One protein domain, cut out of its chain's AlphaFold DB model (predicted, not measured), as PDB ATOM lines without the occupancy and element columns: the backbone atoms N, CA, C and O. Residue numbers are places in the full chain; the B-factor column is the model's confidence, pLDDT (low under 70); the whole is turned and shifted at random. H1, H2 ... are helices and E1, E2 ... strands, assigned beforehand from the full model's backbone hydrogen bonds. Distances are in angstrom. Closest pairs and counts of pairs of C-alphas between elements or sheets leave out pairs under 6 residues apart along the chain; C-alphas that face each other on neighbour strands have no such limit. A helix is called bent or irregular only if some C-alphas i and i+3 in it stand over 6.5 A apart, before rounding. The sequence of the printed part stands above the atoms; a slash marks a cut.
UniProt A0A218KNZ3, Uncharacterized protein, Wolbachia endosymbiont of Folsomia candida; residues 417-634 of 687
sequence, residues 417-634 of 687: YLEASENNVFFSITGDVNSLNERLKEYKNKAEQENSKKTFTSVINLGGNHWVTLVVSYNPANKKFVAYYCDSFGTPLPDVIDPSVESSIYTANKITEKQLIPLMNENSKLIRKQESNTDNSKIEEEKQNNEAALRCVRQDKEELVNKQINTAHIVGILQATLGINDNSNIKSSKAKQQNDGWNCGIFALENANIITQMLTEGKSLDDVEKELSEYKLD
ATOM      1  N   TYR A 417     128.735 131.198 203.534       85.00
ATOM      2  CA  TYR A 417     129.115 132.484 202.965       85.00
ATOM      3  C   TYR A 417     128.569 133.629 203.818       85.00
ATOM      4  O   TYR A 417     127.403 134.009 203.726       85.00
ATOM      5  N   LEU A 418     129.443 134.186 204.656       68.69
ATOM      6  CA  LEU A 418     129.184 135.369 205.469       68.69
ATOM      7  C   LEU A 418     130.020 136.535 204.939       68.69
ATOM      8  O   LEU A 418     131.233 136.398 204.762       68.69
ATOM      9  N   GLU A 419     129.399 137.704 204.767       55.41
ATOM     10  CA  GLU A 419     130.085 138.929 204.318       55.41
ATOM     11  C   GLU A 419     131.214 139.375 205.269       55.41
ATOM     12  O   GLU A 419     132.123 140.091 204.852       55.41
ATOM     13  N   ALA A 420     131.165 138.939 206.532       51.16
ATOM     14  CA  ALA A 420     132.136 139.246 207.581       51.16
ATOM     15  C   ALA A 420     133.038 138.055 207.966       51.16
ATOM     16  O   ALA A 420     133.705 138.116 208.997       51.16
ATOM     17  N   SER A 421     133.047 136.956 207.200       52.31
ATOM     18  CA  SER A 421     133.892 135.810 207.567       52.31
ATOM     19  C   SER A 421     135.384 136.126 207.430       52.31
ATOM     20  O   SER A 421     135.827 136.727 206.456       52.31
ATOM     21  N   GLU A 422     136.174 135.652 208.399       52.47
ATOM     22  CA  GLU A 422     137.647 135.610 208.345       52.47
ATOM     23  C   GLU A 422     138.171 134.576 207.330       52.47
ATOM     24  O   GLU A 422     139.380 134.403 207.162       52.47
ATOM     25  N   ASN A 423     137.268 133.872 206.645       60.94
ATOM     26  CA  ASN A 423     137.615 132.883 205.643       60.94
ATOM     27  C   ASN A 423     138.260 133.564 204.428       60.94
ATOM     28  O   ASN A 423     138.012 134.728 204.117       60.94
ATOM     29  N   ASN A 424     139.048 132.806 203.663       76.38
ATOM     30  CA  ASN A 424     139.676 133.279 202.422       76.38
ATOM     31  C   ASN A 424     138.668 133.568 201.282       76.38
ATOM     32  O   ASN A 424     139.073 133.653 200.123       76.38
ATOM     33  N   VAL A 425     137.372 133.706 201.586       85.62
ATOM     34  CA  VAL A 425     136.283 133.925 200.630       85.62
ATOM     35  C   VAL A 425     135.551 135.222 200.961       85.62
ATOM     36  O   VAL A 425     134.953 135.367 202.022       85.62
ATOM     37  N   PHE A 426     135.569 136.156 200.018       87.44
ATOM     38  CA  PHE A 426     134.834 137.409 200.069       87.44
ATOM     39  C   PHE A 426     133.533 137.250 199.281       87.44
ATOM     40  O   PHE A 426     133.548 137.296 198.050       87.44
ATOM     41  N   PHE A 427     132.416 137.023 199.975       90.00
ATOM     42  CA  PHE A 427     131.126 136.786 199.327       90.00
ATOM     43  C   PHE A 427     130.296 138.065 199.165       90.00
ATOM     44  O   PHE A 427     130.276 138.911 200.058       90.00
ATOM     45  N   SER A 428     129.583 138.196 198.043       89.69
ATOM     46  CA  SER A 428     128.690 139.328 197.776       89.69
ATOM     47  C   SER A 428     127.467 138.917 196.950       89.69
ATOM     48  O   SER A 428     127.548 138.056 196.080       89.69
ATOM     49  N   ILE A 429     126.336 139.591 197.169       90.06
ATOM     50  CA  ILE A 429     125.156 139.504 196.295       90.06
ATOM     51  C   ILE A 429     124.858 140.903 195.771       90.06
ATOM     52  O   ILE A 429     124.679 141.829 196.558       90.06
ATOM     53  N   THR A 430     124.834 141.084 194.450       88.62
ATOM     54  CA  THR A 430     124.749 142.424 193.835       88.62
ATOM     55  C   THR A 430     123.761 142.465 192.678       88.62
ATOM     56  O   THR A 430     123.643 141.487 191.946       88.62
ATOM     57  N   GLY A 431     123.099 143.605 192.472       86.38
ATOM     58  CA  GLY A 431     122.190 143.828 191.337       86.38
ATOM     59  C   GLY A 431     122.509 145.066 190.496       86.38
ATOM     60  O   GLY A 431     121.886 145.284 189.464       86.38
ATOM     61  N   ASP A 432     123.484 145.876 190.899       89.81
ATOM     62  CA  ASP A 432     123.825 147.130 190.232       89.81
ATOM     63  C   ASP A 432     125.339 147.292 190.056       89.81
ATOM     64  O   ASP A 432     126.153 146.652 190.732       89.81
ATOM     65  N   VAL A 433     125.708 148.148 189.101       92.31
ATOM     66  CA  VAL A 433     127.101 148.384 188.695       92.31
ATOM     67  C   VAL A 433     127.932 148.945 189.851       92.31
ATOM     68  O   VAL A 433     129.069 148.513 190.047       92.31
ATOM     69  N   ASN A 434     127.386 149.881 190.631       90.38
ATOM     70  CA  ASN A 434     128.111 150.514 191.728       90.38
ATOM     71  C   ASN A 434     128.414 149.518 192.857       90.38
ATOM     72  O   ASN A 434     129.561 149.434 193.294       90.38
ATOM     73  N   SER A 435     127.430 148.723 193.283       89.81
ATOM     74  CA  SER A 435     127.604 147.733 194.350       89.81
ATOM     75  C   SER A 435     128.672 146.695 194.007       89.81
ATOM     76  O   SER A 435     129.558 146.447 194.824       89.81
ATOM     77  N   LEU A 436     128.657 146.121 192.794       94.06
ATOM     78  CA  LEU A 436     129.694 145.157 192.399       94.06
ATOM     79  C   LEU A 436     131.082 145.806 192.336       94.06
ATOM     80  O   LEU A 436     132.056 145.230 192.821       94.06
ATOM     81  N   ASN A 437     131.169 147.007 191.765       95.12
ATOM     82  CA  ASN A 437     132.418 147.748 191.633       95.12
ATOM     83  C   ASN A 437     133.054 148.060 193.000       95.12
ATOM     84  O   ASN A 437     134.230 147.773 193.214       95.12
ATOM     85  N   GLU A 438     132.285 148.587 193.956       91.44
ATOM     86  CA  GLU A 438     132.803 148.905 195.294       91.44
ATOM     87  C   GLU A 438     133.233 147.647 196.066       91.44
ATOM     88  O   GLU A 438     134.293 147.643 196.693       91.44
ATOM     89  N   ARG A 439     132.485 146.538 195.954       92.31
ATOM     90  CA  ARG A 439     132.855 145.268 196.603       92.31
ATOM     91  C   ARG A 439     134.126 144.659 196.005       92.31
ATOM     92  O   ARG A 439     134.971 144.161 196.747       92.31
ATOM     93  N   LEU A 440     134.319 144.766 194.689       94.44
ATOM     94  CA  LEU A 440     135.558 144.336 194.035       94.44
ATOM     95  C   LEU A 440     136.762 145.215 194.394       94.44
ATOM     96  O   LEU A 440     137.863 144.682 194.538       94.44
ATOM     97  N   LYS A 441     136.583 146.529 194.596       93.06
ATOM     98  CA  LYS A 441     137.648 147.402 195.127       93.06
ATOM     99  C   LYS A 441     138.059 146.996 196.534       93.06
ATOM    100  O   LYS A 441     139.252 146.910 196.819       93.06
ATOM    101  N   GLU A 442     137.085 146.748 197.408       91.06
ATOM    102  CA  GLU A 442     137.347 146.309 198.780       91.06
ATOM    103  C   GLU A 442     138.144 145.000 198.786       91.06
ATOM    104  O   GLU A 442     139.180 144.899 199.449       91.06
ATOM    105  N   TYR A 443     137.706 144.029 197.982       92.06
ATOM    106  CA  TYR A 443     138.410 142.769 197.788       92.06
ATOM    107  C   TYR A 443     139.835 142.969 197.257       92.06
ATOM    108  O   TYR A 443     140.772 142.427 197.840       92.06
ATOM    109  N   LYS A 444     140.015 143.762 196.192       93.00
ATOM    110  CA  LYS A 444     141.330 144.042 195.600       93.00
ATOM    111  C   LYS A 444     142.297 144.587 196.645       93.00
ATOM    112  O   LYS A 444     143.389 144.051 196.803       93.00
ATOM    113  N   ASN A 445     141.864 145.607 197.386       89.81
ATOM    114  CA  ASN A 445     142.676 146.236 198.420       89.81
ATOM    115  C   ASN A 445     143.090 145.221 199.491       89.81
ATOM    116  O   ASN A 445     144.264 145.163 199.844       89.81
ATOM    117  N   LYS A 446     142.159 144.383 199.968       88.44
ATOM    118  CA  LYS A 446     142.452 143.336 200.960       88.44
ATOM    119  C   LYS A 446     143.417 142.275 200.419       88.44
ATOM    120  O   LYS A 446     144.389 141.937 201.091       88.44
ATOM    121  N   ALA A 447     143.178 141.765 199.211       89.25
ATOM    122  CA  ALA A 447     143.999 140.722 198.597       89.25
ATOM    123  C   ALA A 447     145.440 141.195 198.333       89.25
ATOM    124  O   ALA A 447     146.391 140.468 198.618       89.25
ATOM    125  N   GLU A 448     145.611 142.428 197.846       90.44
ATOM    126  CA  GLU A 448     146.928 143.020 197.590       90.44
ATOM    127  C   GLU A 448     147.667 143.393 198.885       90.44
ATOM    128  O   GLU A 448     148.874 143.168 198.975       90.44
ATOM    129  N   GLN A 449     146.968 143.929 199.896       87.38
ATOM    130  CA  GLN A 449     147.574 144.305 201.184       87.38
ATOM    131  C   GLN A 449     148.080 143.093 201.965       87.38
ATOM    132  O   GLN A 449     149.179 143.124 202.514       87.38
ATOM    133  N   GLU A 450     147.287 142.026 202.017       85.19
ATOM    134  CA  GLU A 450     147.646 140.813 202.752       85.19
ATOM    135  C   GLU A 450     148.525 139.862 201.932       85.19
ATOM    136  O   GLU A 450     149.081 138.910 202.480       85.19
ATOM    137  N   ASN A 451     148.650 140.106 200.621       83.00
ATOM    138  CA  ASN A 451     149.340 139.244 199.664       83.00
ATOM    139  C   ASN A 451     148.937 137.763 199.817       83.00
ATOM    140  O   ASN A 451     149.771 136.855 199.759       83.00
ATOM    141  N   SER A 452     147.648 137.525 200.064       80.00
ATOM    142  CA  SER A 452     147.087 136.216 200.386       80.00
ATOM    143  C   SER A 452     146.158 135.736 199.274       80.00
ATOM    144  O   SER A 452     145.544 136.523 198.552       80.00
ATOM    145  N   LYS A 453     146.085 134.411 199.096       78.19
ATOM    146  CA  LYS A 453     145.230 133.779 198.088       78.19
ATOM    147  C   LYS A 453     143.776 133.830 198.561       78.19
ATOM    148  O   LYS A 453     143.259 132.861 199.111       78.19
ATOM    149  N   LYS A 454     143.151 134.992 198.387       84.56
ATOM    150  CA  LYS A 454     141.724 135.207 198.629       84.56
ATOM    151  C   LYS A 454     140.936 135.020 197.342       84.56
ATOM    152  O   LYS A 454     141.440 135.263 196.244       84.56
ATOM    153  N   THR A 455     139.692 134.603 197.506       91.56
ATOM    154  CA  THR A 455     138.728 134.421 196.429       91.56
ATOM    155  C   THR A 455     137.548 135.350 196.680       91.56
ATOM    156  O   THR A 455     136.998 135.374 197.773       91.56
ATOM    157  N   PHE A 456     137.166 136.139 195.690       94.19
ATOM    158  CA  PHE A 456     135.913 136.879 195.669       94.19
ATOM    159  C   PHE A 456     134.855 136.038 194.970       94.19
ATOM    160  O   PHE A 456     135.082 135.589 193.851       94.19
ATOM    161  N   THR A 457     133.698 135.874 195.590       95.25
ATOM    162  CA  THR A 457     132.603 135.053 195.074       95.25
ATOM    163  C   THR A 457     131.336 135.885 195.080       95.25
ATOM    164  O   THR A 457     130.944 136.417 196.114       95.25
ATOM    165  N   SER A 458     130.679 136.014 193.933       95.50
ATOM    166  CA  SER A 458     129.474 136.823 193.809       95.50
ATOM    167  C   SER A 458     128.367 136.109 193.056       95.50
ATOM    168  O   SER A 458     128.602 135.489 192.014       95.50
ATOM    169  N   VAL A 459     127.151 136.243 193.585       96.12
ATOM    170  CA  VAL A 459     125.908 135.914 192.886       96.12
ATOM    171  C   VAL A 459     125.263 137.227 192.447       96.12
ATOM    172  O   VAL A 459     124.907 138.075 193.266       96.12
ATOM    173  N   ILE A 460     125.144 137.416 191.137       95.38
ATOM    174  CA  ILE A 460     124.774 138.693 190.525       95.38
ATOM    175  C   ILE A 460     123.380 138.576 189.911       95.38
ATOM    176  O   ILE A 460     123.128 137.668 189.121       95.38
ATOM    177  N   ASN A 461     122.487 139.510 190.236       92.00
ATOM    178  CA  ASN A 461     121.201 139.664 189.560       92.00
ATOM    179  C   ASN A 461     121.383 140.547 188.322       92.00
ATOM    180  O   ASN A 461     121.617 141.747 188.462       92.00
ATOM    181  N   LEU A 462     121.245 139.988 187.118       88.00
ATOM    182  CA  LEU A 462     121.263 140.772 185.874       88.00
ATOM    183  C   LEU A 462     119.933 141.503 185.604       88.00
ATOM    184  O   LEU A 462     119.818 142.244 184.629       88.00
ATOM    185  N   GLY A 463     118.940 141.325 186.476       78.31
ATOM    186  CA  GLY A 463     117.589 141.857 186.348       78.31
ATOM    187  C   GLY A 463     116.578 140.739 186.107       78.31
ATOM    188  O   GLY A 463     116.916 139.662 185.619       78.31
ATOM    189  N   GLY A 464     115.321 140.972 186.490       72.38
ATOM    190  CA  GLY A 464     114.247 139.990 186.294       72.38
ATOM    191  C   GLY A 464     114.455 138.663 187.036       72.38
ATOM    192  O   GLY A 464     113.912 137.654 186.602       72.38
ATOM    193  N   ASN A 465     115.229 138.656 188.130       74.75
ATOM    194  CA  ASN A 465     115.646 137.455 188.872       74.75
ATOM    195  C   ASN A 465     116.510 136.484 188.051       74.75
ATOM    196  O   ASN A 465     116.544 135.291 188.341       74.75
ATOM    197  N   HIS A 466     117.226 136.987 187.041       89.25
ATOM    198  CA  HIS A 466     118.253 136.228 186.335       89.25
ATOM    199  C   HIS A 466     119.562 136.260 187.123       89.25
ATOM    200  O   HIS A 466     120.276 137.267 187.133       89.25
ATOM    201  N   TRP A 467     119.864 135.156 187.800       94.19
ATOM    202  CA  TRP A 467     121.029 135.027 188.670       94.19
ATOM    203  C   TRP A 467     122.202 134.362 187.951       94.19
ATOM    204  O   TRP A 467     122.041 133.316 187.325       94.19
ATOM    205  N   VAL A 468     123.390 134.953 188.079       96.94
ATOM    206  CA  VAL A 468     124.643 134.448 187.495       96.94
ATOM    207  C   VAL A 468     125.767 134.452 188.526       96.94
ATOM    208  O   VAL A 468     125.681 135.129 189.551       96.94
ATOM    209  N   THR A 469     126.837 133.715 188.248       97.88
ATOM    210  CA  THR A 469     127.991 133.587 189.140       97.88
ATOM    211  C   THR A 469     129.203 134.314 188.579       97.88
ATOM    212  O   THR A 469     129.549 134.150 187.409       97.88
ATOM    213  N   LEU A 470     129.908 135.043 189.440       98.00
ATOM    214  CA  LEU A 470     131.250 135.551 189.180       98.00
ATOM    215  C   LEU A 470     132.168 135.165 190.338       98.00
ATOM    216  O   LEU A 470     131.893 135.515 191.483       98.00
ATOM    217  N   VAL A 471     133.283 134.507 190.040       97.12
ATOM    218  CA  VAL A 471     134.333 134.222 191.023       97.12
ATOM    219  C   VAL A 471     135.656 134.784 190.531       97.12
ATOM    220  O   VAL A 471     136.039 134.568 189.385       97.12
ATOM    221  N   VAL A 472     136.366 135.510 191.386       95.88
ATOM    222  CA  VAL A 472     137.674 136.095 191.090       95.88
ATOM    223  C   VAL A 472     138.677 135.587 192.109       95.88
ATOM    224  O   VAL A 472     138.425 135.649 193.304       95.88
ATOM    225  N   SER A 473     139.839 135.126 191.667       93.75
ATOM    226  CA  SER A 473     140.925 134.706 192.553       93.75
ATOM    227  C   SER A 473     142.162 135.563 192.322       93.75
ATOM    228  O   SER A 473     142.496 135.899 191.184       93.75
ATOM    229  N   TYR A 474     142.832 135.936 193.409       92.25
ATOM    230  CA  TYR A 474     144.124 136.607 193.366       92.25
ATOM    231  C   TYR A 474     145.246 135.585 193.520       92.25
ATOM    232  O   TYR A 474     145.228 134.766 194.440       92.25
ATOM    233  N   ASN A 475     146.245 135.647 192.641       88.50
ATOM    234  CA  ASN A 475     147.451 134.841 192.746       88.50
ATOM    235  C   ASN A 475     148.619 135.697 193.277       88.50
ATOM    236  O   ASN A 475     149.185 136.494 192.521       88.50
ATOM    237  N   PRO A 476     149.046 135.502 194.542       86.62
ATOM    238  CA  PRO A 476     150.139 136.273 195.138       86.62
ATOM    239  C   PRO A 476     151.492 136.099 194.436       86.62
ATOM    240  O   PRO A 476     152.326 137.001 194.471       86.62
ATOM    241  N   ALA A 477     151.733 134.953 193.786       86.50
ATOM    242  CA  ALA A 477     153.032 134.644 193.186       86.50
ATOM    243  C   ALA A 477     153.333 135.511 191.956       86.50
ATOM    244  O   ALA A 477     154.481 135.888 191.727       86.50
ATOM    245  N   ASN A 478     152.309 135.839 191.165       86.50
ATOM    246  CA  ASN A 478     152.442 136.671 189.966       86.50
ATOM    247  C   ASN A 478     151.686 138.006 190.062       86.50
ATOM    248  O   ASN A 478     151.737 138.788 189.113       86.50
ATOM    249  N   LYS A 479     151.019 138.271 191.195       88.25
ATOM    250  CA  LYS A 479     150.209 139.465 191.469       88.25
ATOM    251  C   LYS A 479     149.123 139.716 190.422       88.25
ATOM    252  O   LYS A 479     148.855 140.863 190.070       88.25
ATOM    253  N   LYS A 480     148.514 138.648 189.900       89.94
ATOM    254  CA  LYS A 480     147.438 138.732 188.905       89.94
ATOM    255  C   LYS A 480     146.112 138.243 189.467       89.94
ATOM    256  O   LYS A 480     146.069 137.318 190.276       89.94
ATOM    257  N   PHE A 481     145.039 138.848 188.971       93.31
ATOM    258  CA  PHE A 481     143.677 138.377 189.171       93.31
ATOM    259  C   PHE A 481     143.258 137.494 187.999       93.31
ATOM    260  O   PHE A 481     143.559 137.802 186.846       93.31
ATOM    261  N   VAL A 482     142.541 136.420 188.308       93.69
ATOM    262  CA  VAL A 482     141.833 135.590 187.332       93.69
ATOM    263  C   VAL A 482     140.355 135.570 187.689       93.69
ATOM    264  O   VAL A 482     140.012 135.551 188.869       93.69
ATOM    265  N   ALA A 483     139.485 135.591 186.687       95.62
ATOM    266  CA  ALA A 483     138.043 135.611 186.863       95.62
ATOM    267  C   ALA A 483     137.388 134.457 186.101       95.62
ATOM    268  O   ALA A 483     137.763 134.145 184.970       95.62
ATOM    269  N   TYR A 484     136.381 133.858 186.723       96.94
ATOM    270  CA  TYR A 484     135.518 132.862 186.120       96.94
ATOM    271  C   TYR A 484     134.063 133.307 186.245       96.94
ATOM    272  O   TYR A 484     133.573 133.579 187.342       96.94
ATOM    273  N   TYR A 485     133.372 133.368 185.114       97.38
ATOM    274  CA  TYR A 485     131.960 133.709 185.024       97.38
ATOM    275  C   TYR A 485     131.144 132.503 184.568       97.38
ATOM    276  O   TYR A 485     131.550 131.759 183.671       97.38
ATOM    277  N   CYS A 486     129.970 132.320 185.161       96.81
ATOM    278  CA  CYS A 486     129.059 131.265 184.758       96.81
ATOM    279  C   CYS A 486     127.611 131.754 184.761       96.81
ATOM    280  O   CYS A 486     127.074 132.168 185.789       96.81
ATOM    281  N   ASP A 487     126.985 131.652 183.593       96.00
ATOM    282  CA  ASP A 487     125.541 131.704 183.425       96.00
ATOM    283  C   ASP A 487     125.061 130.289 183.094       96.00
ATOM    284  O   ASP A 487     125.505 129.688 182.117       96.00
ATOM    285  N   SER A 488     124.137 129.764 183.893       94.12
ATOM    286  CA  SER A 488     123.536 128.438 183.700       94.12
ATOM    287  C   SER A 488     122.845 128.232 182.341       94.12
ATOM    288  O   SER A 488     122.668 127.091 181.911       94.12
ATOM    289  N   PHE A 489     122.489 129.306 181.627       92.81
ATOM    290  CA  PHE A 489     121.988 129.231 180.250       92.81
ATOM    291  C   PHE A 489     123.098 129.097 179.192       92.81
ATOM    292  O   PHE A 489     122.793 128.930 178.010       92.81
ATOM    293  N   GLY A 490     124.370 129.142 179.595       92.38
ATOM    294  CA  GLY A 490     125.532 129.066 178.709       92.38
ATOM    295  C   GLY A 490     125.845 130.377 177.982       92.38
ATOM    296  O   GLY A 490     126.538 130.354 176.967       92.38
ATOM    297  N   THR A 491     125.323 131.512 178.460       92.75
ATOM    298  CA  THR A 491     125.589 132.839 177.882       92.75
ATOM    299  C   THR A 491     126.949 133.345 178.369       92.75
ATOM    300  O   THR A 491     127.062 133.662 179.550       92.75
ATOM    301  N   PRO A 492     127.987 133.458 177.521       93.19
ATOM    302  CA  PRO A 492     129.297 133.924 177.967       93.19
ATOM    303  C   PRO A 492     129.334 135.449 178.150       93.19
ATOM    304  O   PRO A 492     128.472 136.179 177.649       93.19
ATOM    305  N   LEU A 493     130.376 135.947 178.824       93.25
ATOM    306  CA  LEU A 493     130.707 137.371 178.787       93.25
ATOM    307  C   LEU A 493     131.089 137.802 177.356       93.25
ATOM    308  O   LEU A 493     131.630 136.993 176.599       93.25
ATOM    309  N   PRO A 494     130.814 139.059 176.965       90.56
ATOM    310  CA  PRO A 494     131.191 139.563 175.649       90.56
ATOM    311  C   PRO A 494     132.716 139.692 175.507       90.56
ATOM    312  O   PRO A 494     133.377 140.230 176.392       90.56
ATOM    313  N   ASP A 495     133.256 139.263 174.361       81.62
ATOM    314  CA  ASP A 495     134.693 139.370 174.046       81.62
ATOM    315  C   ASP A 495     135.136 140.819 173.764       81.62
ATOM    316  O   ASP A 495     136.298 141.175 173.966       81.62
ATOM    317  N   VAL A 496     134.205 141.648 173.275       77.69
ATOM    318  CA  VAL A 496     134.406 143.065 172.955       77.69
ATOM    319  C   VAL A 496     133.399 143.882 173.749       77.69
ATOM    320  O   VAL A 496     132.191 143.678 173.630       77.69
ATOM    321  N   ILE A 497     133.900 144.820 174.543       79.50
ATOM    322  CA  ILE A 497     133.076 145.755 175.308       79.50
ATOM    323  C   ILE A 497     133.036 147.077 174.556       79.50
ATOM    324  O   ILE A 497     134.024 147.483 173.944       79.50
ATOM    325  N   ASP A 498     131.909 147.775 174.646       79.56
ATOM    326  CA  ASP A 498     131.860 149.194 174.320       79.56
ATOM    327  C   ASP A 498     132.830 149.975 175.240       79.56
ATOM    328  O   ASP A 498     132.622 149.988 176.460       79.56
ATOM    329  N   PRO A 499     133.855 150.660 174.693       83.81
ATOM    330  CA  PRO A 499     134.795 151.463 175.481       83.81
ATOM    331  C   PRO A 499     134.114 152.513 176.376       83.81
ATOM    332  O   PRO A 499     134.695 152.957 177.368       83.81
ATOM    333  N   SER A 500     132.877 152.912 176.059       86.38
ATOM    334  CA  SER A 500     132.081 153.838 176.870       86.38
ATOM    335  C   SER A 500     131.748 153.283 178.263       86.38
ATOM    336  O   SER A 500     131.722 154.042 179.238       86.38
ATOM    337  N   VAL A 501     131.550 151.964 178.384       89.19
ATOM    338  CA  VAL A 501     131.221 151.285 179.643       89.19
ATOM    339  C   VAL A 501     132.431 151.270 180.571       89.19
ATOM    340  O   VAL A 501     132.339 151.737 181.708       89.19
ATOM    341  N   GLU A 502     133.575 150.798 180.072       88.69
ATOM    342  CA  GLU A 502     134.838 150.793 180.819       88.69
ATOM    343  C   GLU A 502     135.219 152.220 181.243       88.69
ATOM    344  O   GLU A 502     135.501 152.471 182.416       88.69
ATOM    345  N   SER A 503     135.131 153.183 180.317       91.50
ATOM    346  CA  SER A 503     135.445 154.594 180.571       91.50
ATOM    347  C   SER A 503     134.549 155.217 181.649       91.50
ATOM    348  O   SER A 503     135.035 155.961 182.506       91.50
ATOM    349  N   SER A 504     133.255 154.883 181.665       93.12
ATOM    350  CA  SER A 504     132.310 155.360 182.685       93.12
ATOM    351  C   SER A 504     132.670 154.833 184.077       93.12
ATOM    352  O   SER A 504     132.724 155.605 185.035       93.12
ATOM    353  N   ILE A 505     132.982 153.537 184.190       94.06
ATOM    354  CA  ILE A 505     133.390 152.902 185.455       94.06
ATOM    355  C   ILE A 505     134.732 153.466 185.930       94.06
ATOM    356  O   ILE A 505     134.870 153.853 187.091       94.06
ATOM    357  N   TYR A 506     135.706 153.589 185.028       94.00
ATOM    358  CA  TYR A 506     136.998 154.200 185.325       94.00
ATOM    359  C   TYR A 506     136.847 155.651 185.806       94.00
ATOM    360  O   TYR A 506     137.458 156.057 186.799       94.00
ATOM    361  N   THR A 507     135.987 156.435 185.152       95.25
ATOM    362  CA  THR A 507     135.704 157.822 185.541       95.25
ATOM    363  C   THR A 507     135.051 157.883 186.920       95.25
ATOM    364  O   THR A 507     135.501 158.655 187.765       95.25
ATOM    365  N   ALA A 508     134.075 157.018 187.207       94.19
ATOM    366  CA  ALA A 508     133.450 156.920 188.527       94.19
ATOM    367  C   ALA A 508     134.457 156.535 189.630       94.19
ATOM    368  O   ALA A 508     134.417 157.074 190.744       94.19
ATOM    369  N   ASN A 509     135.408 155.649 189.319       93.88
ATOM    370  CA  ASN A 509     136.500 155.279 190.223       93.88
ATOM    371  C   ASN A 509     137.401 156.485 190.509       93.88
ATOM    372  O   ASN A 509     137.632 156.826 191.669       93.88
ATOM    373  N   LYS A 510     137.799 157.210 189.462       94.81
ATOM    374  CA  LYS A 510     138.611 158.425 189.573       94.81
ATOM    375  C   LYS A 510     137.908 159.541 190.352       94.81
ATOM    376  O   LYS A 510     138.570 160.232 191.124       94.81
ATOM    377  N   ILE A 511     136.598 159.727 190.173       93.00
ATOM    378  CA  ILE A 511     135.789 160.674 190.961       93.00
ATOM    379  C   ILE A 511     135.832 160.289 192.443       93.00
ATOM    380  O   ILE A 511     136.100 161.136 193.297       93.00
ATOM    381  N   THR A 512     135.639 159.003 192.747       91.50
ATOM    382  CA  THR A 512     135.680 158.491 194.124       91.50
ATOM    383  C   THR A 512     137.034 158.783 194.780       91.50
ATOM    384  O   THR A 512     137.090 159.366 195.861       91.50
ATOM    385  N   GLU A 513     138.129 158.437 194.105       91.69
ATOM    386  CA  GLU A 513     139.488 158.570 194.640       91.69
ATOM    387  C   GLU A 513     139.956 160.022 194.757       91.69
ATOM    388  O   GLU A 513     140.540 160.409 195.769       91.69
ATOM    389  N   LYS A 514     139.730 160.835 193.718       94.62
ATOM    390  CA  LYS A 514     140.328 162.176 193.614       94.62
ATOM    391  C   LYS A 514     139.456 163.292 194.165       94.62
ATOM    392  O   LYS A 514     139.984 164.370 194.413       94.62
ATOM    393  N   GLN A 515     138.154 163.066 194.310       93.50
ATOM    394  CA  GLN A 515     137.214 164.103 194.738       93.50
ATOM    395  C   GLN A 515     136.458 163.673 195.992       93.50
ATOM    396  O   GLN A 515     136.544 164.347 197.015       93.50
ATOM    397  N   LEU A 516     135.783 162.521 195.953       90.69
ATOM    398  CA  LEU A 516     134.889 162.111 197.036       90.69
ATOM    399  C   LEU A 516     135.640 161.847 198.352       90.69
ATOM    400  O   LEU A 516     135.275 162.408 199.381       90.69
ATOM    401  N   ILE A 517     136.705 161.039 198.326       90.56
ATOM    402  CA  ILE A 517     137.496 160.719 199.527       90.56
ATOM    403  C   ILE A 517     138.131 161.979 200.154       90.56
ATOM    404  O   ILE A 517     137.990 162.163 201.366       90.56
ATOM    405  N   PRO A 518     138.799 162.873 199.395       93.88
ATOM    406  CA  PRO A 518     139.300 164.137 199.934       93.88
ATOM    407  C   PRO A 518     138.223 164.999 200.599       93.88
ATOM    408  O   PRO A 518     138.423 165.410 201.741       93.88
ATOM    409  N   LEU A 519     137.073 165.200 199.939       90.69
ATOM    410  CA  LEU A 519     135.958 165.987 200.481       90.69
ATOM    411  C   LEU A 519     135.383 165.361 201.759       90.69
ATOM    412  O   LEU A 519     135.069 166.071 202.712       90.69
ATOM    413  N   MET A 520     135.283 164.027 201.821       89.50
ATOM    414  CA  MET A 520     134.863 163.314 203.033       89.50
ATOM    415  C   MET A 520     135.848 163.530 204.186       89.50
ATOM    416  O   MET A 520     135.431 163.851 205.297       89.50
ATOM    417  N   ASN A 521     137.150 163.406 203.920       91.62
ATOM    418  CA  ASN A 521     138.192 163.626 204.922       91.62
ATOM    419  C   ASN A 521     138.221 165.075 205.419       91.62
ATOM    420  O   ASN A 521     138.451 165.320 206.604       91.62
ATOM    421  N   GLU A 522     138.005 166.040 204.526       91.44
ATOM    422  CA  GLU A 522     137.859 167.449 204.878       91.44
ATOM    423  C   GLU A 522     136.621 167.677 205.744       91.44
ATOM    424  O   GLU A 522     136.735 168.294 206.804       91.44
ATOM    425  N   ASN A 523     135.486 167.065 205.393       88.00
ATOM    426  CA  ASN A 523     134.268 167.153 206.194       88.00
ATOM    427  C   ASN A 523     134.489 166.624 207.614       88.00
ATOM    428  O   ASN A 523     134.146 167.283 208.591       88.00
ATOM    429  N   SER A 524     135.135 165.461 207.750       88.50
ATOM    430  CA  SER A 524     135.475 164.895 209.057       88.50
ATOM    431  C   SER A 524     136.402 165.804 209.872       88.50
ATOM    432  O   SER A 524     136.280 165.867 211.094       88.50
ATOM    433  N   LYS A 525     137.327 166.532 209.229       90.88
ATOM    434  CA  LYS A 525     138.177 167.523 209.911       90.88
ATOM    435  C   LYS A 525     137.376 168.742 210.369       90.88
ATOM    436  O   LYS A 525     137.633 169.231 211.466       90.88
ATOM    437  N   LEU A 526     136.445 169.230 209.550       87.19
ATOM    438  CA  LEU A 526     135.580 170.364 209.889       87.19
ATOM    439  C   LEU A 526     134.653 170.026 211.062       87.19
ATOM    440  O   LEU A 526     134.582 170.810 212.003       87.19
ATOM    441  N   ILE A 527     134.061 168.827 211.074       85.50
ATOM    442  CA  ILE A 527     133.239 168.325 212.190       85.50
ATOM    443  C   ILE A 527     134.036 168.336 213.503       85.50
ATOM    444  O   ILE A 527     133.614 168.958 214.473       85.50
ATOM    445  N   ARG A 528     135.246 167.758 213.516       86.81
ATOM    446  CA  ARG A 528     136.111 167.755 214.715       86.81
ATOM    447  C   ARG A 528     136.492 169.163 215.183       86.81
ATOM    448  O   ARG A 528     136.638 169.403 216.377       86.81
ATOM    449  N   LYS A 529     136.689 170.106 214.254       83.62
ATOM    450  CA  LYS A 529     136.980 171.507 214.598       83.62
ATOM    451  C   LYS A 529     135.762 172.203 215.208       83.62
ATOM    452  O   LYS A 529     135.935 172.951 216.165       83.62
ATOM    453  N   GLN A 530     134.567 171.941 214.686       78.62
ATOM    454  CA  GLN A 530     133.311 172.481 215.206       78.62
ATOM    455  C   GLN A 530     133.024 171.971 216.625       78.62
ATOM    456  O   GLN A 530     132.686 172.762 217.499       78.62
ATOM    457  N   GLU A 531     133.268 170.685 216.891       80.06
ATOM    458  CA  GLU A 531     133.168 170.095 218.237       80.06
ATOM    459  C   GLU A 531     134.119 170.755 219.252       80.06
ATOM    460  O   GLU A 531     133.822 170.806 220.442       80.06
ATOM    461  N   SER A 532     135.254 171.291 218.788       78.38
ATOM    462  CA  SER A 532     136.223 172.010 219.629       78.38
ATOM    463  C   SER A 532     135.966 173.519 219.766       78.38
ATOM    464  O   SER A 532     136.629 174.167 220.573       78.38
ATOM    465  N   ASN A 533     135.057 174.094 218.968       71.19
ATOM    466  CA  ASN A 533     134.764 175.532 218.935       71.19
ATOM    467  C   ASN A 533     133.350 175.779 218.370       71.19
ATOM    468  O   ASN A 533     133.171 176.013 217.174       71.19
ATOM    469  N   THR A 534     132.349 175.721 219.250       62.69
ATOM    470  CA  THR A 534     130.922 175.639 218.891       62.69
ATOM    471  C   THR A 534     130.348 176.913 218.249       62.69
ATOM    472  O   THR A 534     129.381 176.822 217.503       62.69
ATOM    473  N   ASP A 535     130.973 178.079 218.462       64.62
ATOM    474  CA  ASP A 535     130.464 179.404 218.046       64.62
ATOM    475  C   ASP A 535     131.247 180.046 216.879       64.62
ATOM    476  O   ASP A 535     131.402 181.266 216.794       64.62
ATOM    477  N   ASN A 536     131.776 179.244 215.949       76.81
ATOM    478  CA  ASN A 536     132.476 179.782 214.778       76.81
ATOM    479  C   ASN A 536     131.616 179.708 213.507       76.81
ATOM    480  O   ASN A 536     131.639 178.711 212.785       76.81
ATOM    481  N   SER A 537     130.913 180.802 213.200       79.94
ATOM    482  CA  SER A 537     130.067 180.942 212.001       79.94
ATOM    483  C   SER A 537     130.798 180.645 210.687       79.94
ATOM    484  O   SER A 537     130.193 180.144 209.744       79.94
ATOM    485  N   LYS A 538     132.115 180.879 210.634       83.88
ATOM    486  CA  LYS A 538     132.937 180.592 209.455       83.88
ATOM    487  C   LYS A 538     133.148 179.089 209.232       83.88
ATOM    488  O   LYS A 538     133.185 178.644 208.091       83.88
ATOM    489  N   ILE A 539     133.268 178.304 210.307       82.88
ATOM    490  CA  ILE A 539     133.409 176.838 210.215       82.88
ATOM    491  C   ILE A 539     132.103 176.213 209.716       82.88
ATOM    492  O   ILE A 539     132.137 175.277 208.920       82.88
ATOM    493  N   GLU A 540     130.964 176.750 210.152       82.38
ATOM    494  CA  GLU A 540     129.647 176.296 209.701       82.38
ATOM    495  C   GLU A 540     129.431 176.577 208.202       82.38
ATOM    496  O   GLU A 540     129.001 175.689 207.470       82.38
ATOM    497  N   GLU A 541     129.815 177.760 207.712       86.44
ATOM    498  CA  GLU A 541     129.752 178.093 206.281       86.44
ATOM    499  C   GLU A 541     130.670 177.190 205.429       86.44
ATOM    500  O   GLU A 541     130.251 176.657 204.399       86.44
ATOM    501  N   GLU A 542     131.913 176.959 205.869       87.62
ATOM    502  CA  GLU A 542     132.859 176.059 205.187       87.62
ATOM    503  C   GLU A 542     132.325 174.618 205.110       87.62
ATOM    504  O   GLU A 542     132.425 173.968 204.067       87.62
ATOM    505  N   LYS A 543     131.697 174.130 206.185       86.44
ATOM    506  CA  LYS A 543     131.067 172.806 206.230       86.44
ATOM    507  C   LYS A 543     129.894 172.700 205.261       86.44
ATOM    508  O   LYS A 543     129.840 171.741 204.496       86.44
ATOM    509  N   GLN A 544     128.992 173.681 205.243       88.19
ATOM    510  CA  GLN A 544     127.844 173.683 204.330       88.19
ATOM    511  C   GLN A 544     128.282 173.680 202.860       88.19
ATOM    512  O   GLN A 544     127.751 172.913 202.052       88.19
ATOM    513  N   ASN A 545     129.305 174.468 202.518       90.69
ATOM    514  CA  ASN A 545     129.890 174.475 201.177       90.69
ATOM    515  C   ASN A 545     130.509 173.114 200.815       90.69
ATOM    516  O   ASN A 545     130.293 172.604 199.712       90.69
ATOM    517  N   ASN A 546     131.232 172.492 201.750       90.00
ATOM    518  CA  ASN A 546     131.827 171.174 201.548       90.00
ATOM    519  C   ASN A 546     130.761 170.068 201.398       90.00
ATOM    520  O   ASN A 546     130.890 169.192 200.543       90.00
ATOM    521  N   GLU A 547     129.668 170.123 202.162       89.69
ATOM    522  CA  GLU A 547     128.531 169.203 202.032       89.69
ATOM    523  C   GLU A 547     127.797 169.361 200.692       89.69
ATOM    524  O   GLU A 547     127.393 168.362 200.084       89.69
ATOM    525  N   ALA A 548     127.653 170.593 200.195       91.19
ATOM    526  CA  ALA A 548     127.088 170.860 198.875       91.19
ATOM    527  C   ALA A 548     127.975 170.293 197.753       91.19
ATOM    528  O   ALA A 548     127.471 169.609 196.857       91.19
ATOM    529  N   ALA A 549     129.295 170.494 197.838       91.31
ATOM    530  CA  ALA A 549     130.256 169.902 196.906       91.31
ATOM    531  C   ALA A 549     130.209 168.366 196.943       91.31
ATOM    532  O   ALA A 549     130.150 167.720 195.898       91.31
ATOM    533  N   LEU A 550     130.146 167.774 198.141       90.19
ATOM    534  CA  LEU A 550     130.032 166.328 198.324       90.19
ATOM    535  C   LEU A 550     128.767 165.765 197.662       90.19
ATOM    536  O   LEU A 550     128.815 164.697 197.053       90.19
ATOM    537  N   ARG A 551     127.637 166.477 197.761       91.06
ATOM    538  CA  ARG A 551     126.379 166.087 197.110       91.06
ATOM    539  C   ARG A 551     126.502 166.103 195.585       91.06
ATOM    540  O   ARG A 551     126.097 165.133 194.956       91.06
ATOM    541  N   CYS A 552     127.095 167.154 195.023       91.00
ATOM    542  CA  CYS A 552     127.319 167.285 193.581       91.00
ATOM    543  C   CYS A 552     128.203 166.144 193.047       91.00
ATOM    544  O   CYS A 552     127.803 165.396 192.162       91.00
ATOM    545  N   VAL A 553     129.350 165.909 193.691       91.19
ATOM    546  CA  VAL A 553     130.298 164.853 193.300       91.19
ATOM    547  C   VAL A 553     129.685 163.449 193.408       91.19
ATOM    548  O   VAL A 553     129.985 162.576 192.591       91.19
ATOM    549  N   ARG A 554     128.824 163.202 194.407       89.88
ATOM    550  CA  ARG A 554     128.067 161.940 194.500       89.88
ATOM    551  C   ARG A 554     127.120 161.769 193.323       89.88
ATOM    552  O   ARG A 554     127.097 160.689 192.748       89.88
ATOM    553  N   GLN A 555     126.396 162.821 192.956       89.56
ATOM    554  CA  GLN A 555     125.457 162.789 191.843       89.56
ATOM    555  C   GLN A 555     126.172 162.517 190.509       89.56
ATOM    556  O   GLN A 555     125.746 161.632 189.771       89.56
ATOM    557  N   ASP A 556     127.311 163.172 190.261       90.38
ATOM    558  CA  ASP A 556     128.143 162.934 189.072       90.38
ATOM    559  C   ASP A 556     128.632 161.478 188.997       90.38
ATOM    560  O   ASP A 556     128.647 160.857 187.933       90.38
ATOM    561  N   LYS A 557     129.028 160.896 190.139       91.75
ATOM    562  CA  LYS A 557     129.381 159.472 190.215       91.75
ATOM    563  C   LYS A 557     128.163 158.596 189.915       91.75
ATOM    564  O   LYS A 557     128.267 157.654 189.131       91.75
ATOM    565  N   GLU A 558     127.034 158.859 190.565       88.94
ATOM    566  CA  GLU A 558     125.816 158.055 190.450       88.94
ATOM    567  C   GLU A 558     125.272 158.040 189.018       88.94
ATOM    568  O   GLU A 558     124.858 156.986 188.549       88.94
ATOM    569  N   GLU A 559     125.361 159.141 188.273       89.50
ATOM    570  CA  GLU A 559     124.964 159.185 186.858       89.50
ATOM    571  C   GLU A 559     125.739 158.169 185.992       89.50
ATOM    572  O   GLU A 559     125.204 157.572 185.049       89.50
ATOM    573  N   LEU A 560     126.999 157.900 186.348       90.75
ATOM    574  CA  LEU A 560     127.848 156.959 185.624       90.75
ATOM    575  C   LEU A 560     127.524 155.496 185.960       90.75
ATOM    576  O   LEU A 560     127.507 154.662 185.046       90.75
ATOM    577  N   VAL A 561     127.269 155.182 187.240       89.31
ATOM    578  CA  VAL A 561     127.256 153.795 187.759       89.31
ATOM    579  C   VAL A 561     125.980 153.353 188.485       89.31
ATOM    580  O   VAL A 561     125.877 152.182 188.840       89.31
ATOM    581  N   ASN A 562     124.982 154.211 188.696       88.25
ATOM    582  CA  ASN A 562     123.698 153.808 189.284       88.25
ATOM    583  C   ASN A 562     122.786 153.174 188.218       88.25
ATOM    584  O   ASN A 562     121.791 153.750 187.779       88.25
ATOM    585  N   LYS A 563     123.197 152.001 187.727       87.56
ATOM    586  CA  LYS A 563     122.557 151.276 186.625       87.56
ATOM    587  C   LYS A 563     122.393 149.805 186.992       87.56
ATOM    588  O   LYS A 563     123.261 149.230 187.652       87.56
ATOM    589  N   GLN A 564     121.314 149.191 186.502       89.38
ATOM    590  CA  GLN A 564     121.148 147.736 186.527       89.38
ATOM    591  C   GLN A 564     122.341 147.083 185.818       89.38
ATOM    592  O   GLN A 564     122.704 147.467 184.700       89.38
ATOM    593  N   ILE A 565     122.967 146.113 186.476       91.56
ATOM    594  CA  ILE A 565     124.155 145.456 185.936       91.56
ATOM    595  C   ILE A 565     123.795 144.496 184.792       91.56
ATOM    596  O   ILE A 565     122.733 143.882 184.792       91.56
ATOM    597  N   ASN A 566     124.694 144.367 183.813       92.12
ATOM    598  CA  ASN A 566     124.612 143.399 182.715       92.12
ATOM    599  C   ASN A 566     126.012 142.813 182.434       92.12
ATOM    600  O   ASN A 566     126.993 143.210 183.068       92.12
ATOM    601  N   THR A 567     126.127 141.892 181.476       93.44
ATOM    602  CA  THR A 567     127.398 141.215 181.163       93.44
ATOM    603  C   THR A 567     128.500 142.168 180.692       93.44
ATOM    604  O   THR A 567     129.641 142.015 181.117       93.44
ATOM    605  N   ALA A 568     128.186 143.194 179.895       93.00
ATOM    606  CA  ALA A 568     129.164 144.200 179.468       93.00
ATOM    607  C   ALA A 568     129.702 145.018 180.654       93.00
ATOM    608  O   ALA A 568     130.905 145.265 180.745       93.00
ATOM    609  N   HIS A 569     128.829 145.378 181.603       94.88
ATOM    610  CA  HIS A 569     129.247 146.040 182.838       94.88
ATOM    611  C   HIS A 569     130.179 145.156 183.678       94.88
ATOM    612  O   HIS A 569     131.155 145.672 184.211       94.88
ATOM    613  N   ILE A 570     129.927 143.843 183.779       95.12
ATOM    614  CA  ILE A 570     130.801 142.924 184.529       95.12
ATOM    615  C   ILE A 570     132.225 142.959 183.967       95.12
ATOM    616  O   ILE A 570     133.168 143.174 184.729       95.12
ATOM    617  N   VAL A 571     132.393 142.808 182.649       93.88
ATOM    618  CA  VAL A 571     133.733 142.847 182.038       93.88
ATOM    619  C   VAL A 571     134.380 144.224 182.230       93.88
ATOM    620  O   VAL A 571     135.541 144.300 182.630       93.88
ATOM    621  N   GLY A 572     133.616 145.309 182.053       93.44
ATOM    622  CA  GLY A 572     134.111 146.671 182.266       93.44
ATOM    623  C   GLY A 572     134.580 146.915 183.704       93.44
ATOM    624  O   GLY A 572     135.598 147.570 183.913       93.44
ATOM    625  N   ILE A 573     133.896 146.347 184.705       95.06
ATOM    626  CA  ILE A 573     134.317 146.425 186.110       95.06
ATOM    627  C   ILE A 573     135.609 145.626 186.323       95.06
ATOM    628  O   ILE A 573     136.526 146.140 186.965       95.06
ATOM    629  N   LEU A 574     135.712 144.403 185.789       94.81
ATOM    630  CA  LEU A 574     136.920 143.574 185.909       94.81
ATOM    631  C   LEU A 574     138.152 144.269 185.305       94.81
ATOM    632  O   LEU A 574     139.222 144.269 185.917       94.81
ATOM    633  N   GLN A 575     137.997 144.920 184.155       92.31
ATOM    634  CA  GLN A 575     139.064 145.688 183.512       92.31
ATOM    635  C   GLN A 575     139.402 146.962 184.295       92.31
ATOM    636  O   GLN A 575     140.527 147.112 184.769       92.31
ATOM    637  N   ALA A 576     138.422 147.841 184.530       92.44
ATOM    638  CA  ALA A 576     138.662 149.147 185.146       92.44
ATOM    639  C   ALA A 576     139.071 149.070 186.630       92.44
ATOM    640  O   ALA A 576     139.732 149.978 187.137       92.44
ATOM    641  N   THR A 577     138.671 148.014 187.343       93.69
ATOM    642  CA  THR A 577     138.888 147.884 188.796       93.69
ATOM    643  C   THR A 577     140.056 146.967 189.113       93.69
ATOM    644  O   THR A 577     140.942 147.331 189.891       93.69
ATOM    645  N   LEU A 578     140.095 145.782 188.499       93.25
ATOM    646  CA  LEU A 578     141.124 144.776 188.772       93.25
ATOM    647  C   LEU A 578     142.285 144.812 187.768       93.25
ATOM    648  O   LEU A 578     143.317 144.200 188.029       93.25
ATOM    649  N   GLY A 579     142.156 145.541 186.654       90.06
ATOM    650  CA  GLY A 579     143.194 145.629 185.624       90.06
ATOM    651  C   GLY A 579     143.334 144.359 184.782       90.06
ATOM    652  O   GLY A 579     144.416 144.095 184.253       90.06
ATOM    653  N   ILE A 580     142.279 143.540 184.678       88.00
ATOM    654  CA  ILE A 580     142.303 142.296 183.895       88.00
ATOM    655  C   ILE A 580     142.084 142.618 182.411       88.00
ATOM    656  O   ILE A 580     140.995 142.447 181.877       88.00
ATOM    657  N   ASN A 581     143.133 143.101 181.745       79.81
ATOM    658  CA  ASN A 581     143.072 143.514 180.332       79.81
ATOM    659  C   ASN A 581     143.301 142.359 179.347       79.81
ATOM    660  O   ASN A 581     143.055 142.490 178.152       79.81
ATOM    661  N   ASP A 582     143.834 141.244 179.839       77.44
ATOM    662  CA  ASP A 582     144.102 140.054 179.045       77.44
ATOM    663  C   ASP A 582     142.940 139.075 179.216       77.44
ATOM    664  O   ASP A 582     142.769 138.490 180.292       77.44
ATOM    665  N   ASN A 583     142.169 138.896 178.140       73.06
ATOM    666  CA  ASN A 583     141.005 138.015 178.097       73.06
ATOM    667  C   ASN A 583     141.345 136.561 178.463       73.06
ATOM    668  O   ASN A 583     140.451 135.831 178.866       73.06
ATOM    669  N   SER A 584     142.611 136.124 178.407       78.00
ATOM    670  CA  SER A 584     142.996 134.786 178.887       78.00
ATOM    671  C   SER A 584     142.846 134.605 180.405       78.00
ATOM    672  O   SER A 584     142.747 133.478 180.885       78.00
ATOM    673  N   ASN A 585     142.779 135.703 181.166       86.25
ATOM    674  CA  ASN A 585     142.543 135.687 182.611       86.25
ATOM    675  C   ASN A 585     141.054 135.838 182.972       86.25
ATOM    676  O   ASN A 585     140.725 135.847 184.158       86.25
ATOM    677  N   ILE A 586     140.160 135.955 181.982       90.56
ATOM    678  CA  ILE A 586     138.705 135.946 182.169       90.56
ATOM    679  C   ILE A 586     138.149 134.757 181.397       90.56
ATOM    680  O   ILE A 586     138.131 134.752 180.170       90.56
ATOM    681  N   LYS A 587     137.642 133.754 182.108       93.00
ATOM    682  CA  LYS A 587     136.967 132.622 181.474       93.00
ATOM    683  C   LYS A 587     135.471 132.674 181.736       93.00
ATOM    684  O   LYS A 587     135.034 133.007 182.833       93.00
ATOM    685  N   SER A 588     134.687 132.362 180.711       92.69
ATOM    686  CA  SER A 588     133.236 132.234 180.814       92.69
ATOM    687  C   SER A 588     132.818 130.838 180.399       92.69
ATOM    688  O   SER A 588     133.161 130.414 179.294       92.69
ATOM    689  N   SER A 589     132.037 130.177 181.250       91.06
ATOM    690  CA  SER A 589     131.418 128.904 180.893       91.06
ATOM    691  C   SER A 589     130.470 129.089 179.714       91.06
ATOM    692  O   SER A 589     129.633 129.996 179.710       91.06
ATOM    693  N   LYS A 590     130.596 128.209 178.719       90.75
ATOM    694  CA  LYS A 590     129.634 128.076 177.609       90.75
ATOM    695  C   LYS A 590     128.726 126.860 177.795       90.75
ATOM    696  O   LYS A 590     127.851 126.609 176.965       90.75
ATOM    697  N   ALA A 591     128.941 126.087 178.860       89.00
ATOM    698  CA  ALA A 591     128.137 124.922 179.171       89.00
ATOM    699  C   ALA A 591     126.732 125.360 179.599       89.00
ATOM    700  O   ALA A 591     126.554 126.112 180.557       89.00
ATOM    701  N   LYS A 592     125.721 124.866 178.885       91.75
ATOM    702  CA  LYS A 592     124.323 125.056 179.259       91.75
ATOM    703  C   LYS A 592     123.954 124.025 180.324       91.75
ATOM    704  O   LYS A 592     123.866 122.838 180.022       91.75
ATOM    705  N   GLN A 593     123.740 124.484 181.552       91.56
ATOM    706  CA  GLN A 593     123.446 123.638 182.714       91.56
ATOM    707  C   GLN A 593     121.944 123.479 182.957       91.56
ATOM    708  O   GLN A 593     121.513 122.475 183.518       91.56
ATOM    709  N   GLN A 594     121.137 124.437 182.493       86.69
ATOM    710  CA  GLN A 594     119.686 124.390 182.637       86.69
ATOM    711  C   GLN A 594     118.949 124.617 181.326       86.69
ATOM    712  O   GLN A 594     119.419 125.316 180.430       86.69
ATOM    713  N   ASN A 595     117.753 124.039 181.237       82.19
ATOM    714  CA  ASN A 595     116.811 124.286 180.145       82.19
ATOM    715  C   ASN A 595     115.508 124.935 180.620       82.19
ATOM    716  O   ASN A 595     114.740 125.399 179.781       82.19
ATOM    717  N   ASP A 596     115.262 124.960 181.931       80.12
ATOM    718  CA  ASP A 596     114.133 125.673 182.510       80.12
ATOM    719  C   ASP A 596     114.454 127.161 182.715       80.12
ATOM    720  O   ASP A 596     115.608 127.585 182.654       80.12
ATOM    721  N   GLY A 597     113.407 127.968 182.885       74.88
ATOM    722  CA  GLY A 597     113.537 129.419 182.976       74.88
ATOM    723  C   GLY A 597     113.743 129.964 184.389       74.88
ATOM    724  O   GLY A 597     113.917 131.164 184.521       74.88
ATOM    725  N   TRP A 598     113.678 129.146 185.442       81.75
ATOM    726  CA  TRP A 598     113.398 129.624 186.808       81.75
ATOM    727  C   TRP A 598     114.387 129.123 187.868       81.75
ATOM    728  O   TRP A 598     114.367 129.609 189.000       81.75
ATOM    729  N   ASN A 599     115.272 128.181 187.529       88.25
ATOM    730  CA  ASN A 599     116.263 127.614 188.446       88.25
ATOM    731  C   ASN A 599     117.643 128.288 188.403       88.25
ATOM    732  O   ASN A 599     118.549 127.841 189.110       88.25
ATOM    733  N   CYS A 600     117.807 129.396 187.667       90.44
ATOM    734  CA  CYS A 600     119.095 130.100 187.557       90.44
ATOM    735  C   CYS A 600     119.702 130.456 188.926       90.44
ATOM    736  O   CYS A 600     120.911 130.361 189.093       90.44
ATOM    737  N   GLY A 601     118.879 130.785 189.930       92.25
ATOM    738  CA  GLY A 601     119.344 131.062 191.296       92.25
ATOM    739  C   GLY A 601     120.015 129.871 191.987       92.25
ATOM    740  O   GLY A 601     121.005 130.048 192.692       92.25
ATOM    741  N   ILE A 602     119.516 128.653 191.754       94.88
ATOM    742  CA  ILE A 602     120.084 127.423 192.327       94.88
ATOM    743  C   ILE A 602     121.427 127.126 191.674       94.88
ATOM    744  O   ILE A 602     122.414 126.904 192.371       94.88
ATOM    745  N   PHE A 603     121.476 127.183 190.340       95.88
ATOM    746  CA  PHE A 603     122.731 127.014 189.618       95.88
ATOM    747  C   PHE A 603     123.745 128.090 189.992       95.88
ATOM    748  O   PHE A 603     124.908 127.766 190.181       95.88
ATOM    749  N   ALA A 604     123.328 129.347 190.161       96.19
ATOM    750  CA  ALA A 604     124.243 130.418 190.533       96.19
ATOM    751  C   ALA A 604     124.913 130.168 191.897       96.19
ATOM    752  O   ALA A 604     126.112 130.407 192.051       96.19
ATOM    753  N   LEU A 605     124.163 129.650 192.874       96.19
ATOM    754  CA  LEU A 605     124.685 129.261 194.186       96.19
ATOM    755  C   LEU A 605     125.615 128.040 194.112       96.19
ATOM    756  O   LEU A 605     126.713 128.064 194.666       96.19
ATOM    757  N   GLU A 606     125.213 126.998 193.387       96.31
ATOM    758  CA  GLU A 606     126.008 125.775 193.224       96.31
ATOM    759  C   GLU A 606     127.309 126.034 192.456       96.31
ATOM    760  O   GLU A 606     128.388 125.654 192.911       96.31
ATOM    761  N   ASN A 607     127.235 126.771 191.347       96.50
ATOM    762  CA  ASN A 607     128.405 127.208 190.595       96.50
ATOM    763  C   ASN A 607     129.314 128.081 191.464       96.50
ATOM    764  O   ASN A 607     130.529 127.907 191.439       96.50
ATOM    765  N   ALA A 608     128.747 128.992 192.266       96.06
ATOM    766  CA  ALA A 608     129.532 129.806 193.191       96.06
ATOM    767  C   ALA A 608     130.309 128.927 194.173       96.06
ATOM    768  O   ALA A 608     131.492 129.171 194.387       96.06
ATOM    769  N   ASN A 609     129.688 127.893 194.738       95.38
ATOM    770  CA  ASN A 609     130.363 126.937 195.613       95.38
ATOM    771  C   ASN A 609     131.468 126.147 194.893       95.38
ATOM    772  O   ASN A 609     132.622 126.206 195.315       95.38
ATOM    773  N   ILE A 610     131.150 125.486 193.777       95.50
ATOM    774  CA  ILE A 610     132.095 124.636 193.031       95.50
ATOM    775  C   ILE A 610     133.317 125.441 192.575       95.50
ATOM    776  O   ILE A 610     134.455 125.078 192.872       95.50
ATOM    777  N   ILE A 611     133.094 126.580 191.911       96.19
ATOM    778  CA  ILE A 611     134.182 127.414 191.389       96.19
ATOM    779  C   ILE A 611     135.052 127.933 192.542       96.19
ATOM    780  O   ILE A 611     136.280 127.902 192.455       96.19
ATOM    781  N   THR A 612     134.437 128.384 193.642       94.94
ATOM    782  CA  THR A 612     135.176 128.901 194.806       94.94
ATOM    783  C   THR A 612     136.067 127.833 195.425       94.94
ATOM    784  O   THR A 612     137.236 128.115 195.700       94.94
ATOM    785  N   GLN A 613     135.556 126.612 195.615       93.56
ATOM    786  CA  GLN A 613     136.336 125.497 196.158       93.56
ATOM    787  C   GLN A 613     137.525 125.168 195.248       93.56
ATOM    788  O   GLN A 613     138.672 125.202 195.695       93.56
ATOM    789  N   MET A 614     137.278 124.981 193.950       95.00
ATOM    790  CA  MET A 614     138.320 124.636 192.982       95.00
ATOM    791  C   MET A 614     139.419 125.703 192.876       95.00
ATOM    792  O   MET A 614     140.611 125.381 192.883       95.00
ATOM    793  N   LEU A 615     139.055 126.989 192.822       92.06
ATOM    794  CA  LEU A 615     140.043 128.069 192.768       92.06
ATOM    795  C   LEU A 615     140.827 128.189 194.080       92.06
ATOM    796  O   LEU A 615     142.048 128.390 194.055       92.06
ATOM    797  N   THR A 616     140.170 127.985 195.223       88.88
ATOM    798  CA  THR A 616     140.831 127.963 196.537       88.88
ATOM    799  C   THR A 616     141.854 126.826 196.617       88.88
ATOM    800  O   THR A 616     142.996 127.060 197.021       88.88
ATOM    801  N   GLU A 617     141.530 125.647 196.083       90.12
ATOM    802  CA  GLU A 617     142.444 124.502 195.938       90.12
ATOM    803  C   GLU A 617     143.552 124.711 194.891       90.12
ATOM    804  O   GLU A 617     144.537 123.977 194.865       90.12
ATOM    805  N   GLY A 618     143.443 125.740 194.044       88.06
ATOM    806  CA  GLY A 618     144.457 126.069 193.036       88.06
ATOM    807  C   GLY A 618     144.313 125.302 191.731       88.06
ATOM    808  O   GLY A 618     145.286 125.199 190.986       88.06
ATOM    809  N   LYS A 619     143.115 124.790 191.449       92.62
ATOM    810  CA  LYS A 619     142.755 124.260 190.135       92.62
ATOM    811  C   LYS A 619     142.792 125.368 189.081       92.62
ATOM    812  O   LYS A 619     142.598 126.547 189.389       92.62
ATOM    813  N   SER A 620     143.062 124.988 187.836       91.94
ATOM    814  CA  SER A 620     143.074 125.922 186.710       91.94
ATOM    815  C   SER A 620     141.652 126.289 186.265       91.94
ATOM    816  O   SER A 620     140.694 125.575 186.559       91.94
ATOM    817  N   LEU A 621     141.501 127.373 185.494       92.56
ATOM    818  CA  LEU A 621     140.208 127.719 184.878       92.56
ATOM    819  C   LEU A 621     139.738 126.645 183.871       92.56
ATOM    820  O   LEU A 621     138.552 126.555 183.561       92.56
ATOM    821  N   ASP A 622     140.648 125.823 183.341       93.12
ATOM    822  CA  ASP A 622     140.309 124.692 182.470       93.12
ATOM    823  C   ASP A 622     139.728 123.516 183.249       93.12
ATOM    824  O   ASP A 622     138.740 122.932 182.806       93.12
ATOM    825  N   ASP A 623     140.267 123.234 184.436       95.00
ATOM    826  CA  ASP A 623     139.698 122.229 185.334       95.00
ATOM    827  C   ASP A 623     138.285 122.630 185.772       95.00
ATOM    828  O   ASP A 623     137.381 121.799 185.758       95.00
ATOM    829  N   VAL A 624     138.081 123.912 186.108       95.19
ATOM    830  CA  VAL A 624     136.759 124.450 186.474       95.19
ATOM    831  C   VAL A 624     135.757 124.287 185.331       95.19
ATOM    832  O   VAL A 624     134.647 123.818 185.557       95.19
ATOM    833  N   GLU A 625     136.138 124.635 184.099       94.38
ATOM    834  CA  GLU A 625     135.261 124.459 182.931       94.38
ATOM    835  C   GLU A 625     134.871 123.000 182.733       94.38
ATOM    836  O   GLU A 625     133.701 122.703 182.494       94.38
ATOM    837  N   LYS A 626     135.838 122.090 182.867       94.62
ATOM    838  CA  LYS A 626     135.574 120.662 182.756       94.62
ATOM    839  C   LYS A 626     134.557 120.212 183.808       94.62
ATOM    840  O   LYS A 626     133.552 119.613 183.432       94.62
ATOM    841  N   GLU A 627     134.777 120.554 185.077       94.88
ATOM    842  CA  GLU A 627     133.880 120.190 186.179       94.88
ATOM    843  C   GLU A 627     132.458 120.716 185.939       94.88
ATOM    844  O   GLU A 627     131.494 119.954 185.965       94.88
ATOM    845  N   LEU A 628     132.316 122.003 185.610       94.06
ATOM    846  CA  LEU A 628     131.006 122.615 185.376       94.06
ATOM    847  C   LEU A 628     130.284 122.046 184.148       94.06
ATOM    848  O   LEU A 628     129.054 122.012 184.137       94.06
ATOM    849  N   SER A 629     131.026 121.613 183.124       90.50
ATOM    850  CA  SER A 629     130.455 120.997 181.920       90.50
ATOM    851  C   SER A 629     129.911 119.586 182.161       90.50
ATOM    852  O   SER A 629     128.979 119.157 181.478       90.50
ATOM    853  N   GLU A 630     130.477 118.870 183.135       89.75
ATOM    854  CA  GLU A 630     130.062 117.521 183.523       89.75
ATOM    855  C   GLU A 630     129.032 117.545 184.668       89.75
ATOM    856  O   GLU A 630     128.303 116.565 184.860       89.75
ATOM    857  N   TYR A 631     128.927 118.670 185.387       88.19
ATOM    858  CA  TYR A 631     128.041 118.837 186.534       88.19
ATOM    859  C   TYR A 631     126.565 118.681 186.157       88.19
ATOM    860  O   TYR A 631     126.028 119.378 185.293       88.19
ATOM    861  N   LYS A 632     125.886 117.769 186.855       86.88
ATOM    862  CA  LYS A 632     124.448 117.531 186.723       86.88
ATOM    863  C   LYS A 632     123.790 117.664 188.078       86.88
ATOM    864  O   LYS A 632     124.230 117.054 189.048       86.88
ATOM    865  N   LEU A 633     122.700 118.415 188.100       88.12
ATOM    866  CA  LEU A 633     121.951 118.704 189.306       88.12
ATOM    867  C   LEU A 633     120.556 118.084 189.218       88.12
ATOM    868  O   LEU A 633     119.841 118.307 188.241       88.12
ATOM    869  N   ASP A 634     120.161 117.340 190.250       89.50
ATOM    870  CA  ASP A 634     118.749 117.028 190.482       89.50
ATOM    871  C   ASP A 634     118.097 118.255 191.124       89.50
ATOM    872  O   ASP A 634     118.293 118.543 192.306       89.50
TER     873      ASP A 634
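This is residues 417 to 634 of the 687 residues of an uncharacterized protein of Wolbachia endosymbiont of Folsomia candida (UniProt A0A218KNZ3). A twisted sheet of five strands is sandwiched between helices, H1 and H4 over one face and H5 and H6 over the other. From the side of H1 and H4 a long helical arm of H2 and H3 reaches away and makes the length; its tip, residues 531 to 537, sticks out. The 218 printed residues hold six named helices and five named strands, in the order E1 H1 E2 E3 E4 H2 H3 H4 E5 H5 H6; the mixed sheet runs E1 E2 E3 E4 E5, and the class is mixed, helices and strands. The whole is only just compact, close to loose, with a radius of gyration of the C-alphas of 20.3 A and spans of 71 by 34 by 31 A.

E1, residues 425 to 430, begins at C-alpha (136.283, 133.925, 200.630). H1, residues 433 to 450, is 26.0 A long. E2 is residues 455 to 461, E3 467 to 475, 26.7 A long, and E4 480 to 486. H2, residues 499 to 532, was assigned as one helix by its hydrogen bonds but is bent, with C-alphas 514 and 517 6.7 A apart; its arms are H2a, 499 to 514, and H2b, 517 to 532. H3, residues 537 to 561, is 36.5 A long. H4 is residues 567 to 578, E5 586 to 588, H5 600 to 617, 25.4 A long, and H6 621 to 630, ending at C-alpha (130.062, 117.521, 183.523).

E1 and E2 are parallel, with N 426 and O 455 at 2.8 A. E2, E3 and E4 form a meander, each strand the antiparallel neighbour of the one before, with N 458 and O 470 at 2.8 A and N 471 and O 484 at 2.9 A. E4 and E5 are parallel, with N 485 and O 587 at 2.8 A. E1, H1, E2 is a strand-helix-strand unit, two parallel neighbour strands with a helix between, its crossover right-handed; E4, H2 H3 H4, E5 is another. In three layers, helices on both faces of the sheet, H1 at a height of 8.5 A and H4 at 9.7 A are on the same face, H5 at 8.1 A and H6 at 10.0 A on the opposite face. H2a touches H4, closest at the C-alphas of Glu 502 and Gly 572, 4.4 A. H2b and H3 are a helical hairpin, closest at the C-alphas of Leu 526 and Lys 543, 6.3 A, at a shallow tilt of 25 degrees. Every O i to N i+4 pair is within hydrogen-bond range in H1, H2a, H2b, H4, H5 and H6, and 20 of 21 in H3.

The C-alphas farthest apart, of Asp 535 and Glu 630, are 70.9 A apart. The printed part has no cut; the links E4 to H2 and E5 to H5 are long. Residues 418 to 423 and 534 to 535 have pLDDT under 70.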